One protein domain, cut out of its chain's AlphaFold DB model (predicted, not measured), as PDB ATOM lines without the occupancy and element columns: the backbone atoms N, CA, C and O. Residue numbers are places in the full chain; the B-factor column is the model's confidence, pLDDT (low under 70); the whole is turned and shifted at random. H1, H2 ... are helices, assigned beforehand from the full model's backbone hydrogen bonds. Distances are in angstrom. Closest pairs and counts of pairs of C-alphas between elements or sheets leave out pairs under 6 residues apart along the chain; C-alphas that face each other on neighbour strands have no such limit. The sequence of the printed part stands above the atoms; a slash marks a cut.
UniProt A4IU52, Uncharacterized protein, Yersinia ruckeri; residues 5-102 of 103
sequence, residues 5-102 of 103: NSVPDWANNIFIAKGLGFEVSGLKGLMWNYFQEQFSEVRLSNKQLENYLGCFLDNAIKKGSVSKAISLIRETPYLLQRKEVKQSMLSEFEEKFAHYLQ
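This is residues 5 to 102 of the 103 residues of an uncharacterized protein of Yersinia ruckeri (UniProt A4IU52). A small compact body of four helices, H1 to H4, has a long tail: residues 75 to 102 stick out from it, with the last residue of H4, then residues 76 to 88 with no named element, and then the lone helix H5, residues 89 to 100. In the body H1 and H3 lie side by side, H2 is set steeply to both, and H4 turns off near the end of H3 to make a corner with it. The printed part has 98 residues with five named helices, H1 to H5 in that order along the chain, and no named strand; the class is all helix. The whole is extended, with a radius of gyration of the C-alphas of 21.0 A and spans of 70 by 26 by 24 A, and the tail makes the length.

H1, residues 9 to 17, touches H3, residues 46 to 62, with the C-alphas of Ile 14 and Gly 54 closest at 6.6 A. They run the same way at a shallow tilt of 32 degrees, and H3 touches H1 with residues 50 to 54 alone. H2, residues 27 to 39, is close to H1 but not clearly touching, the closest C-alphas being those of Phe 15 and Lys 28 at 7.0 A. H2 is also close to H3 but not clearly touching, with the C-alphas of Phe 35 and Leu 53 closest at 7.2 A. H2 stands at a steep tilt of 64 degrees to each of H1 and H3, opposite ways. H4, residues 65 to 75, is about perpendicular to H3, at 74 degrees, and close but not clearly touching, with the C-alphas of Ala 60 and Val 66 closest at 6.0 A. H2 and H4 only just touch, with 3 pairs of C-alphas within 8 A; the closest are those of Leu 27 and Ile 70, 6.9 A apart, and H2 takes part with residue 27 alone. H1 and H4 are apart. H5, residues 89 to 100, is apart from H1, H2, H3 and H4. In all five helices every O i to N i+4 pair is within hydrogen-bond range.

H1 begins at C-alpha 9, at (7.744, -37.442, 47.138), and measures 12.3 A from first to last C-alpha. H2 measures 18.3 A. H3, the longest helix with 17 residues, measures 24.3 A and ends at C-alpha 62, at (8.749, -14.053, 52.778). H4 measures 15.0 A. H5 measures 16.5 A and ends at C-alpha 100, at (16.278, -38.872, -4.963).

The two C-alphas farthest apart, those of Gln 48 and Gln 102, are 70.5 A apart. Without residues 75 to 102, which stand free, the body spans 34 by 22 by 18 A. The printed part has no cut. The link from H4 to H5, 13 residues, is long, and that from H3 to H4 is tight. The mean pLDDT of the printed part is 79.7, and it is under 70 at residues 76 to 92, 96 and 99 to 102.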
ATOM      1  N   ASN A   5      13.739 -34.441  39.791       76.50
ATOM      2  CA  ASN A   5      13.519 -35.862  40.096       76.50
ATOM      3  C   ASN A   5      14.310 -36.351  41.322       76.50
ATOM      4  O   ASN A   5      14.045 -37.435  41.834       76.50
ATOM      5  N   SER A   6      15.268 -35.557  41.808       81.31
ATOM      6  CA  SER A   6      16.020 -35.841  43.039       81.31
ATOM      7  C   SER A   6      15.258 -35.465  44.318       81.31
ATOM      8  O   SER A   6      15.710 -35.760  45.428       81.31
ATOM      9  N   VAL A   7      14.102 -34.810  44.175       88.00
ATOM     10  CA  VAL A   7      13.256 -34.370  45.286       88.00
ATOM     11  C   VAL A   7      12.363 -35.538  45.728       88.00
ATOM     12  O   VAL A   7      11.563 -36.015  44.924       88.00
ATOM     13  N   PRO A   8      12.435 -35.988  46.995       90.69
ATOM     14  CA  PRO A   8      11.563 -37.046  47.504       90.69
ATOM     15  C   PRO A   8      10.078 -36.673  47.425       90.69
ATOM     16  O   PRO A   8       9.721 -35.508  47.607       90.69
ATOM     17  N   ASP A   9       9.194 -37.665  47.279       91.06
ATOM     18  CA  ASP A   9       7.744 -37.442  47.138       91.06
ATOM     19  C   ASP A   9       7.139 -36.614  48.281       91.06
ATOM     20  O   ASP A   9       6.344 -35.699  48.050       91.06
ATOM     21  N   TRP A  10       7.555 -36.880  49.524       91.50
ATOM     22  CA  TRP A  10       7.096 -36.124  50.691       91.50
ATOM     23  C   TRP A  10       7.489 -34.640  50.606       91.50
ATOM     24  O   TRP A  10       6.690 -33.765  50.939       91.50
ATOM     25  N   ALA A  11       8.689 -34.340  50.102       91.50
ATOM     26  CA  ALA A  11       9.167 -32.974  49.927       91.50
ATOM     27  C   ALA A  11       8.434 -32.303  48.762       91.50
ATOM     28  O   ALA A  11       8.007 -31.153  48.876       91.50
ATOM     29  N   ASN A  12       8.210 -33.034  47.667       91.94
ATOM     30  CA  ASN A  12       7.455 -32.558  46.511       91.94
ATOM     31  C   ASN A  12       6.018 -32.156  46.890       91.94
ATOM     32  O   ASN A  12       5.548 -31.099  46.466       91.94
ATOM     33  N   ASN A  13       5.352 -32.923  47.759       92.19
ATOM     34  CA  ASN A  13       4.032 -32.565  48.290       92.19
ATOM     35  C   ASN A  13       4.053 -31.230  49.048       92.19
ATOM     36  O   ASN A  13       3.139 -30.420  48.894       92.19
ATOM     37  N   ILE A  14       5.113 -30.959  49.815       92.56
ATOM     38  CA  ILE A  14       5.285 -29.682  50.519       92.56
ATOM     39  C   ILE A  14       5.515 -28.542  49.520       92.56
ATOM     40  O   ILE A  14       4.884 -27.494  49.646       92.56
ATOM     41  N   PHE A  15       6.355 -28.734  48.499       92.44
ATOM     42  CA  PHE A  15       6.548 -27.733  47.442       92.44
ATOM     43  C   PHE A  15       5.235 -27.380  46.734       92.44
ATOM     44  O   PHE A  15       4.949 -26.199  46.529       92.44
ATOM     45  N   ILE A  16       4.412 -28.381  46.408       90.94
ATOM     46  CA  ILE A  16       3.084 -28.180  45.815       90.94
ATOM     47  C   ILE A  16       2.171 -27.421  46.785       90.94
ATOM     48  O   ILE A  16       1.570 -26.422  46.393       90.94
ATOM     49  N   ALA A  17       2.113 -27.832  48.054       91.31
ATOM     50  CA  ALA A  17       1.291 -27.177  49.073       91.31
ATOM     51  C   ALA A  17       1.691 -25.711  49.323       91.31
ATOM     52  O   ALA A  17       0.849 -24.893  49.689       91.31
ATOM     53  N   LYS A  18       2.964 -25.361  49.103       88.69
ATOM     54  CA  LYS A  18       3.484 -23.987  49.189       88.69
ATOM     55  C   LYS A  18       3.341 -23.183  47.891       88.69
ATOM     56  O   LYS A  18       3.824 -22.058  47.831       88.69
ATOM     57  N   GLY A  19       2.699 -23.736  46.858       87.69
ATOM     58  CA  GLY A  19       2.495 -23.073  45.563       87.69
ATOM     59  C   GLY A  19       3.721 -23.079  44.641       87.69
ATOM     60  O   GLY A  19       3.653 -22.566  43.534       87.69
ATOM     61  N   LEU A  20       4.823 -23.712  45.049       86.44
ATOM     62  CA  LEU A  20       6.087 -23.748  44.301       86.44
ATOM     63  C   LEU A  20       6.171 -24.919  43.312       86.44
ATOM     64  O   LEU A  20       7.171 -25.082  42.617       86.44
ATOM     65  N   GLY A  21       5.131 -25.756  43.256       77.62
ATOM     66  CA  GLY A  21       5.113 -26.986  42.463       77.62
ATOM     67  C   GLY A  21       5.176 -26.781  40.946       77.62
ATOM     68  O   GLY A  21       5.601 -27.697  40.242       77.62
ATOM     69  N   PHE A  22       4.766 -25.605  40.455       77.81
ATOM     70  CA  PHE A  22       4.476 -25.375  39.033       77.81
ATOM     71  C   PHE A  22       5.076 -24.084  38.455       77.81
ATOM     72  O   PHE A  22       4.782 -23.751  37.311       77.81
ATOM     73  N   GLU A  23       5.893 -23.338  39.208       78.06
ATOM     74  CA  GLU A  23       6.330 -22.010  38.751       78.06
ATOM     75  C   GLU A  23       7.381 -22.064  37.635       78.06
ATOM     76  O   GLU A  23       7.199 -21.457  36.578       78.06
ATOM     77  N   VAL A  24       8.492 -22.775  37.859       83.19
ATOM     78  CA  VAL A  24       9.588 -22.931  36.889       83.19
ATOM     79  C   VAL A  24      10.254 -24.295  37.077       83.19
ATOM     80  O   VAL A  24      10.479 -24.735  38.204       83.19
ATOM     81  N   SER A  25      10.600 -24.956  35.969       82.50
ATOM     82  CA  SER A  25      11.371 -26.206  35.989       82.50
ATOM     83  C   SER A  25      12.753 -25.996  36.621       82.50
ATOM     84  O   SER A  25      13.436 -25.020  36.316       82.50
ATOM     85  N   GLY A  26      13.163 -26.901  37.509       83.06
ATOM     86  CA  GLY A  26      14.427 -26.827  38.245       83.06
ATOM     87  C   GLY A  26      14.360 -26.012  39.539       83.06
ATOM     88  O   GLY A  26      15.320 -26.023  40.311       83.06
ATOM     89  N   LEU A  27      13.247 -25.316  39.820       87.62
ATOM     90  CA  LEU A  27      13.085 -24.556  41.065       87.62
ATOM     91  C   LEU A  27      13.040 -25.484  42.284       87.62
ATOM     92  O   LEU A  27      13.656 -25.182  43.306       87.62
ATOM     93  N   LYS A  28      12.334 -26.617  42.177       90.25
ATOM     94  CA  LYS A  28      12.204 -27.578  43.281       90.25
ATOM     95  C   LYS A  28      13.554 -28.200  43.603       90.25
ATOM     96  O   LYS A  28      13.954 -28.179  44.761       90.25
ATOM     97  N   GLY A  29      14.278 -28.666  42.587       88.31
ATOM     98  CA  GLY A  29      15.624 -29.212  42.742       88.31
ATOM     99  C   GLY A  29      16.600 -28.201  43.349       88.31
ATOM    100  O   GLY A  29      17.347 -28.542  44.259       88.31
ATOM    101  N   LEU A  30      16.560 -26.935  42.917       88.75
ATOM    102  CA  LEU A  30      17.424 -25.882  43.463       88.75
ATOM    103  C   LEU A  30      17.147 -25.637  44.952       88.75
ATOM    104  O   LEU A  30      18.066 -25.635  45.771       88.75
ATOM    105  N   MET A  31      15.877 -25.439  45.303       90.12
ATOM    106  CA  MET A  31      15.471 -25.170  46.682       90.12
ATOM    107  C   MET A  31      15.708 -26.380  47.591       90.12
ATOM    108  O   MET A  31      16.059 -26.209  48.756       90.12
ATOM    109  N   TRP A  32      15.536 -27.590  47.059       91.06
ATOM    110  CA  TRP A  32      15.817 -28.833  47.764       91.06
ATOM    111  C   TRP A  32      17.308 -29.017  48.037       91.06
ATOM    112  O   TRP A  32      17.677 -29.287  49.177       91.06
ATOM    113  N   ASN A  33      18.165 -28.795  47.041       89.62
ATOM    114  CA  ASN A  33      19.615 -28.859  47.222       89.62
ATOM    115  C   ASN A  33      20.082 -27.849  48.270       89.62
ATOM    116  O   ASN A  33      20.821 -28.209  49.178       89.62
ATOM    117  N   TYR A  34      19.581 -26.614  48.207       89.38
ATOM    118  CA  TYR A  34      19.920 -25.599  49.200       89.38
ATOM    119  C   TYR A  34      19.429 -25.971  50.606       89.38
ATOM    120  O   TYR A  34      20.122 -25.746  51.595       89.38
ATOM    121  N   PHE A  35      18.249 -26.581  50.720       90.88
ATOM    122  CA  PHE A  35      17.782 -27.128  51.991       90.88
ATOM    123  C   PHE A  35      18.706 -28.250  52.493       90.88
ATOM    124  O   PHE A  35      19.101 -28.239  53.656       90.88
ATOM    125  N   GLN A  36      19.110 -29.186  51.631       88.75
ATOM    126  CA  GLN A  36      20.040 -30.247  52.017       88.75
ATOM    127  C   GLN A  36      21.401 -29.701  52.445       88.75
ATOM    128  O   GLN A  36      21.919 -30.139  53.463       88.75
ATOM    129  N   GLU A  37      21.963 -28.713  51.753       87.94
ATOM    130  CA  GLU A  37      23.225 -28.079  52.157       87.94
ATOM    131  C   GLU A  37      23.152 -27.509  53.581       87.94
ATOM    132  O   GLU A  37      24.085 -27.674  54.359       87.94
ATOM    133  N   GLN A  38      22.021 -26.903  53.954       85.25
ATOM    134  CA  GLN A  38      21.827 -26.297  55.276       85.25
ATOM    135  C   GLN A  38      21.553 -27.318  56.394       85.25
ATOM    136  O   GLN A  38      21.815 -27.028  57.560       85.25
ATOM    137  N   PHE A  39      21.001 -28.491  56.066       83.19
ATOM    138  CA  PHE A  39      20.512 -29.461  57.058       83.19
ATOM    139  C   PHE A  39      21.134 -30.866  56.940       83.19
ATOM    140  O   PHE A  39      20.761 -31.752  57.709       83.19
ATOM    141  N   SER A  40      22.093 -31.080  56.034       73.88
ATOM    142  CA  SER A  40      22.730 -32.382  55.747       73.88
ATOM    143  C   SER A  40      23.413 -33.023  56.955       73.88
ATOM    144  O   SER A  40      23.418 -34.247  57.083       73.88
ATOM    145  N   GLU A  41      23.957 -32.216  57.863       74.62
ATOM    146  CA  GLU A  41      24.661 -32.702  59.054       74.62
ATOM    147  C   GLU A  41      23.715 -33.054  60.213       74.62
ATOM    148  O   GLU A  41      24.118 -33.694  61.188       74.62
ATOM    149  N   VAL A  42      22.436 -32.675  60.121       75.31
ATOM    150  CA  VAL A  42      21.473 -32.873  61.204       75.31
ATOM    151  C   VAL A  42      20.730 -34.188  60.997       75.31
ATOM    152  O   VAL A  42      19.911 -34.337  60.091       75.31
ATOM    153  N   ARG A  43      20.961 -35.161  61.887       74.75
ATOM    154  CA  ARG A  43      20.166 -36.398  61.928       74.75
ATOM    155  C   ARG A  43      18.765 -36.104  62.463       74.75
ATOM    156  O   ARG A  43      18.520 -36.176  63.664       74.75
ATOM    157  N   LEU A  44      17.855 -35.770  61.557       79.62
ATOM    158  CA  LEU A  44      16.444 -35.534  61.844       79.62
ATOM    159  C   LEU A  44      15.589 -36.718  61.390       79.62
ATOM    160  O   LEU A  44      15.890 -37.393  60.410       79.62
ATOM    161  N   SER A  45      14.487 -36.954  62.100       85.25
ATOM    162  CA  SER A  45      13.429 -37.840  61.604       85.25
ATOM    163  C   SER A  45      12.715 -37.216  60.398       85.25
ATOM    164  O   SER A  45      12.660 -35.992  60.272       85.25
ATOM    165  N   ASN A  46      12.086 -38.037  59.552       82.88
ATOM    166  CA  ASN A  46      11.342 -37.549  58.378       82.88
ATOM    167  C   ASN A  46      10.279 -36.501  58.747       82.88
ATOM    168  O   ASN A  46      10.189 -35.461  58.108       82.88
ATOM    169  N   LYS A  47       9.549 -36.709  59.850       86.38
ATOM    170  CA  LYS A  47       8.536 -35.756  60.333       86.38
ATOM    171  C   LYS A  47       9.139 -34.409  60.747       86.38
ATOM    172  O   LYS A  47       8.506 -33.367  60.611       86.38
ATOM    173  N   GLN A  48      10.362 -34.415  61.279       88.12
ATOM    174  CA  GLN A  48      11.084 -33.177  61.556       88.12
ATOM    175  C   GLN A  48      11.528 -32.529  60.244       88.12
ATOM    176  O   GLN A  48      11.254 -31.352  60.051       88.12
ATOM    177  N   LEU A  49      12.116 -33.280  59.310       88.62
ATOM    178  CA  LEU A  49      12.522 -32.749  58.004       88.62
ATOM    179  C   LEU A  49      11.364 -32.083  57.250       88.62
ATOM    180  O   LEU A  49      11.547 -30.989  56.724       88.62
ATOM    181  N   GLU A  50      10.169 -32.674  57.272       91.12
ATOM    182  CA  GLU A  50       8.951 -32.086  56.704       91.12
ATOM    183  C   GLU A  50       8.628 -30.712  57.309       91.12
ATOM    184  O   GLU A  50       8.436 -29.732  56.585       91.12
ATOM    185  N   ASN A  51       8.627 -30.612  58.641       90.75
ATOM    186  CA  ASN A  51       8.363 -29.352  59.339       90.75
ATOM    187  C   ASN A  51       9.433 -28.293  59.043       90.75
ATOM    188  O   ASN A  51       9.114 -27.128  58.807       90.75
ATOM    189  N   TYR A  52      10.706 -28.694  59.042       91.56
ATOM    190  CA  TYR A  52      11.819 -27.792  58.757       91.56
ATOM    191  C   TYR A  52      11.780 -27.298  57.313       91.56
ATOM    192  O   TYR A  52      11.965 -26.102  57.091       91.56
ATOM    193  N   LEU A  53      11.474 -28.172  56.352       92.62
ATOM    194  CA  LEU A  53      11.303 -27.792  54.953       92.62
ATOM    195  C   LEU A  53      10.146 -26.800  54.799       92.62
ATOM    196  O   LEU A  53      10.308 -25.769  54.151       92.62
ATOM    197  N   GLY A  54       9.005 -27.057  55.444       92.81
ATOM    198  CA  GLY A  54       7.864 -26.139  55.433       92.81
ATOM    199  C   GLY A  54       8.230 -24.739  55.936       92.81
ATOM    200  O   GLY A  54       7.983 -23.749  55.243       92.81
ATOM    201  N   CYS A  55       8.883 -24.657  57.099       93.00
ATOM    202  CA  CYS A  55       9.359 -23.397  57.682       93.00
ATOM    203  C   CYS A  55      10.422 -22.709  56.814       93.00
ATOM    204  O   CYS A  55      10.425 -21.485  56.670       93.00
ATOM    205  N   PHE A  56      11.340 -23.488  56.243       93.56
ATOM    206  CA  PHE A  56      12.379 -22.994  55.351       93.56
ATOM    207  C   PHE A  56      11.768 -22.329  54.111       93.56
ATOM    208  O   PHE A  56      12.121 -21.190  53.796       93.56
ATOM    209  N   LEU A  57      10.805 -22.988  53.459       93.12
ATOM    210  CA  LEU A  57      10.132 -22.452  52.278       93.12
ATOM    211  C   LEU A  57       9.297 -21.212  52.608       93.12
ATOM    212  O   LEU A  57       9.388 -20.226  51.881       93.12
ATOM    213  N   ASP A  58       8.574 -21.194  53.730       93.81
ATOM    214  CA  ASP A  58       7.839 -19.997  54.168       93.81
ATOM    215  C   ASP A  58       8.768 -18.794  54.359       93.81
ATOM    216  O   ASP A  58       8.461 -17.676  53.938       93.81
ATOM    217  N   ASN A  59       9.935 -19.017  54.964       92.69
ATOM    218  CA  ASN A  59      10.936 -17.972  55.138       92.69
ATOM    219  C   ASN A  59      11.553 -17.537  53.805       92.69
ATOM    220  O   ASN A  59      11.776 -16.342  53.602       92.69
ATOM    221  N   ALA A  60      11.813 -18.473  52.894       90.00
ATOM    222  CA  ALA A  60      12.339 -18.173  51.566       90.00
ATOM    223  C   ALA A  60      11.346 -17.353  50.726       90.00
ATOM    224  O   ALA A  60      11.757 -16.412  50.046       90.00
ATOM    225  N   ILE A  61      10.048 -17.658  50.817       90.56
ATOM    226  CA  ILE A  61       8.974 -16.896  50.168       90.56
ATOM    227  C   ILE A  61       8.909 -15.485  50.760       90.56
ATOM    228  O   ILE A  61       9.016 -14.508  50.024       90.56
ATOM    229  N   LYS A  62       8.826 -15.358  52.093       92.25
ATOM    230  CA  LYS A  62       8.749 -14.053  52.778       92.25
ATOM    231  C   LYS A  62       9.942 -13.143  52.482       92.25
ATOM    232  O   LYS A  62       9.780 -11.931  52.400       92.25
ATOM    233  N   LYS A  63      11.138 -13.713  52.324       91.31
ATOM    234  CA  LYS A  63      12.368 -12.970  52.002       91.31
ATOM    235  C   LYS A  63      12.523 -12.653  50.508       91.31
ATOM    236  O   LYS A  63      13.511 -12.026  50.127       91.31
ATOM    237  N   GLY A  64      11.600 -13.106  49.657       88.62
ATOM    238  CA  GLY A  64      11.698 -12.968  48.202       88.62
ATOM    239  C   GLY A  64      12.812 -13.815  47.573       88.62
ATOM    240  O   GLY A  64      13.188 -13.583  46.426       88.62
ATOM    241  N   SER A  65      13.360 -14.795  48.300       87.69
ATOM    242  CA  SER A  65      14.415 -15.684  47.796       87.69
ATOM    243  C   SER A  65      13.911 -16.569  46.659       87.69
ATOM    244  O   SER A  65      14.661 -16.832  45.726       87.69
ATOM    245  N   VAL A  66      12.637 -16.972  46.697       87.56
ATOM    246  CA  VAL A  66      11.992 -17.722  45.607       87.56
ATOM    247  C   VAL A  66      11.957 -16.891  44.325       87.56
ATOM    248  O   VAL A  66      12.383 -17.364  43.277       87.56
ATOM    249  N   SER A  67      11.536 -15.626  44.407       87.62
ATOM    250  CA  SER A  67      11.508 -14.730  43.246       87.62
ATOM    251  C   SER A  67      12.907 -14.515  42.664       87.62
ATOM    252  O   SER A  67      13.074 -14.555  41.450       87.62
ATOM    253  N   LYS A  68      13.930 -14.371  43.519       86.62
ATOM    254  CA  LYS A  68      15.333 -14.294  43.078       86.62
ATOM    255  C   LYS A  68      15.798 -15.582  42.400       86.62
ATOM    256  O   LYS A  68      16.436 -15.513  41.358       86.62
ATOM    257  N   ALA A  69      15.468 -16.743  42.963       85.31
ATOM    258  CA  ALA A  69      15.800 -18.042  42.381       85.31
ATOM    259  C   ALA A  69      15.156 -18.226  40.998       85.31
ATOM    260  O   ALA A  69      15.812 -18.673  40.063       85.31
ATOM    261  N   ILE A  70      13.900 -17.808  40.841       86.31
ATOM    262  CA  ILE A  70      13.189 -17.804  39.558       86.31
ATOM    263  C   ILE A  70      13.878 -16.893  38.544       86.31
ATOM    264  O   ILE A  70      14.093 -17.317  37.409       86.31
ATOM    265  N   SER A  71      14.240 -15.668  38.940       85.62
ATOM    266  CA  SER A  71      14.986 -14.753  38.072       85.62
ATOM    267  C   SER A  71      16.311 -15.365  37.641       85.62
ATOM    268  O   SER A  71      16.577 -15.403  36.449       85.62
ATOM    269  N   LEU A  72      17.076 -15.958  38.563       83.25
ATOM    270  CA  LEU A  72      18.328 -16.640  38.234       83.25
ATOM    271  C   LEU A  72      18.111 -17.769  37.224       83.25
ATOM    272  O   LEU A  72      18.811 -17.830  36.221       83.25
ATOM    273  N   ILE A  73      17.114 -18.634  37.425       81.31
ATOM    274  CA  ILE A  73      16.829 -19.729  36.482       81.31
ATOM    275  C   ILE A  73      16.470 -19.178  35.092       81.31
ATOM    276  O   ILE A  73      16.932 -19.706  34.082       81.31
ATOM    277  N   ARG A  74      15.686 -18.095  35.028       81.12
ATOM    278  CA  ARG A  74      15.279 -17.454  33.766       81.12
ATOM    279  C   ARG A  74      16.415 -16.689  33.084       81.12
ATOM    280  O   ARG A  74      16.472 -16.670  31.860       81.12
ATOM    281  N   GLU A  75      17.304 -16.083  33.861       76.69
ATOM    282  CA  GLU A  75      18.481 -15.332  33.406       76.69
ATOM    283  C   GLU A  75      19.671 -16.233  33.069       76.69
ATOM    284  O   GLU A  75      20.648 -15.762  32.493       76.69
ATOM    285  N   THR A  76      19.573 -17.538  33.346       66.94
ATOM    286  CA  THR A  76      20.591 -18.528  32.983       66.94
ATOM    287  C   THR A  76      20.182 -19.399  31.775       66.94
ATOM    288  O   THR A  76      20.291 -20.625  31.851       66.94
ATOM    289  N   PRO A  77      19.748 -18.852  30.615       54.97
ATOM    290  CA  PRO A  77      19.557 -19.667  29.419       54.97
ATOM    291  C   PRO A  77      20.897 -20.114  28.803       54.97
ATOM    292  O   PRO A  77      20.916 -21.041  28.004       54.97
ATOM    293  N   TYR A  78      22.032 -19.514  29.186       50.31
ATOM    294  CA  TYR A  78      23.349 -19.778  28.577       50.31
ATOM    295  C   TYR A  78      24.067 -21.032  29.107       50.31
ATOM    296  O   TYR A  78      25.017 -21.494  28.484       50.31
ATOM    297  N   LEU A  79      23.625 -21.598  30.239       49.88
ATOM    298  CA  LEU A  79      24.121 -22.894  30.740       49.88
ATOM    299  C   LEU A  79      23.226 -24.068  30.321       49.88
ATOM    300  O   LEU A  79      23.511 -25.217  30.670       49.88
ATOM    301  N   LEU A  80      22.165 -23.804  29.544       49.72
ATOM    302  CA  LEU A  80      21.454 -24.836  28.803       49.72
ATOM    303  C   LEU A  80      22.401 -25.335  27.718       49.72
ATOM    304  O   LEU A  80      22.508 -24.762  26.635       49.72
ATOM    305  N   GLN A  81      23.121 -26.403  28.047       46.53
ATOM    306  CA  GLN A  81      23.761 -27.279  27.084       46.53
ATOM    307  C   GLN A  81      22.882 -27.363  25.840       46.53
ATOM    308  O   GLN A  81      21.708 -27.720  25.943       46.53
ATOM    309  N   ARG A  82      23.472 -26.972  24.706       44.75
ATOM    310  CA  ARG A  82      23.121 -27.335  23.334       44.75
ATOM    311  C   ARG A  82      22.170 -28.536  23.338       44.75
ATOM    312  O   ARG A  82      22.617 -29.676  23.293       44.75
ATOM    313  N   LYS A  83      20.855 -28.298  23.429       48.34
ATOM    314  CA  LYS A  83      19.897 -29.300  22.972       48.34
ATOM    315  C   LYS A  83      20.290 -29.460  21.522       48.34
ATOM    316  O   LYS A  83      20.204 -28.483  20.776       48.34
ATOM    317  N   GLU A  84      20.814 -30.625  21.152       50.25
ATOM    318  CA  GLU A  84      20.855 -30.985  19.746       50.25
ATOM    319  C   GLU A  84      19.454 -30.695  19.234       50.25
ATOM    320  O   GLU A  84      18.457 -31.197  19.766       50.25
ATOM    321  N   VAL A  85      19.381 -29.720  18.332       54.81
ATOM    322  CA  VAL A  85      18.150 -29.377  17.650       54.81
ATOM    323  C   VAL A  85      17.709 -30.700  17.062       54.81
ATOM    324  O   VAL A  85      18.399 -31.226  16.193       54.81
ATOM    325  N   LYS A  86      16.631 -31.290  17.594       59.28
ATOM    326  CA  LYS A  86      16.000 -32.420  16.923       59.28
ATOM    327  C   LYS A  86      15.699 -31.894  15.532       59.28
ATOM    328  O   LYS A  86      14.891 -30.971  15.411       59.28
ATOM    329  N   GLN A  87      16.447 -32.378  14.542       56.03
ATOM    330  CA  GLN A  87      16.256 -31.977  13.163       56.03
ATOM    331  C   GLN A  87      14.770 -32.164  12.871       56.03
ATOM    332  O   GLN A  87      14.165 -33.175  13.236       56.03
ATOM    333  N   SER A  88      14.148 -31.112  12.351       63.56
ATOM    334  CA  SER A  88      12.749 -31.175  11.956       63.56
ATOM    335  C   SER A  88      12.590 -32.327  10.964       63.56
ATOM    336  O   SER A  88      13.447 -32.501  10.101       63.56
ATOM    337  N   MET A  89      11.488 -33.078  11.033       60.66
ATOM    338  CA  MET A  89      11.181 -34.110  10.026       60.66
ATOM    339  C   MET A  89      11.162 -33.541   8.593       60.66
ATOM    340  O   MET A  89      11.349 -34.283   7.636       60.66
ATOM    341  N   LEU A  90      10.976 -32.222   8.442       63.66
ATOM    342  CA  LEU A  90      11.138 -31.516   7.169       63.66
ATOM    343  C   LEU A  90      12.584 -31.515   6.666       63.66
ATOM    344  O   LEU A  90      12.804 -31.726   5.482       63.66
ATOM    345  N   SER A  91      13.564 -31.336   7.549       65.94
ATOM    346  CA  SER A  91      14.982 -31.331   7.177       65.94
ATOM    347  C   SER A  91      15.453 -32.726   6.753       65.94
ATOM    348  O   SER A  91      16.139 -32.854   5.746       65.94
ATOM    349  N   GLU A  92      15.007 -33.783   7.444       64.25
ATOM    350  CA  GLU A  92      15.255 -35.167   7.002       64.25
ATOM    351  C   GLU A  92      14.571 -35.488   5.661       64.25
ATOM    352  O   GLU A  92      15.080 -36.294   4.877       64.25
ATOM    353  N   PHE A  93      13.407 -34.889   5.386       72.56
ATOM    354  CA  PHE A  93      12.718 -35.053   4.107       72.56
ATOM    355  C   PHE A  93      13.467 -34.353   2.970       72.56
ATOM    356  O   PHE A  93      13.679 -34.966   1.927       72.56
ATOM    357  N   GLU A  94      13.898 -33.106   3.168       74.31
ATOM    358  CA  GLU A  94      14.641 -32.332   2.167       74.31
ATOM    359  C   GLU A  94      15.963 -33.009   1.785       74.31
ATOM    360  O   GLU A  94      16.267 -33.117   0.598       74.31
ATOM    361  N   GLU A  95      16.702 -33.552   2.757       71.12
ATOM    362  CA  GLU A  95      17.935 -34.306   2.489       71.12
ATOM    363  C   GLU A  95      17.670 -35.581   1.673       71.12
ATOM    364  O   GLU A  95      18.361 -35.851   0.688       71.12
ATOM    365  N   LYS A  96      16.629 -36.352   2.020       69.25
ATOM    366  CA  LYS A  96      16.260 -37.564   1.265       69.25
ATOM    367  C   LYS A  96      15.751 -37.245  -0.140       69.25
ATOM    368  O   LYS A  96      16.058 -37.972  -1.082       69.25
ATOM    369  N   PHE A  97      14.985 -36.170  -0.292       72.94
ATOM    370  CA  PHE A  97      14.436 -35.743  -1.576       72.94
ATOM    371  C   PHE A  97      15.527 -35.206  -2.513       72.94
ATOM    372  O   PHE A  97      15.501 -35.483  -3.709       72.94
ATOM    373  N   ALA A  98      16.523 -34.499  -1.968       72.31
ATOM    374  CA  ALA A  98      17.681 -34.033  -2.725       72.31
ATOM    375  C   ALA A  98      18.510 -35.195  -3.294       72.31
ATOM    376  O   ALA A  98      18.946 -35.119  -4.441       72.31
ATOM    377  N   HIS A  99      18.676 -36.285  -2.536       65.81
ATOM    378  CA  HIS A  99      19.323 -37.499  -3.037       65.81
ATOM    379  C   HIS A  99      18.494 -38.225  -4.103       65.81
ATOM    380  O   HIS A  99      19.062 -38.732  -5.062       65.81
ATOM    381  N   TYR A 100      17.163 -38.233  -3.982       66.25
ATOM    382  CA  TYR A 100      16.278 -38.872  -4.963       66.25
ATOM    383  C   TYR A 100      16.274 -38.178  -6.338       66.25
ATOM    384  O   TYR A 100      15.970 -38.812  -7.337       66.25
ATOM    385  N   LEU A 101      16.589 -36.880  -6.398       67.19
ATOM    386  CA  LEU A 101      16.659 -36.106  -7.647       67.19
ATOM    387  C   LEU A 101      18.054 -36.096  -8.298       67.19
ATOM    388  O   LEU A 101      18.226 -35.458  -9.338       67.19
ATOM    389  N   GLN A 102      19.054 -36.717  -7.665       59.31
ATOM    390  CA  GLN A 102      20.418 -36.828  -8.194       59.31
ATOM    391  C   GLN A 102      20.700 -38.171  -8.894       59.31
ATOM    392  O   GLN A 102      21.746 -38.278  -9.534       59.31
TER     393      GLN A 102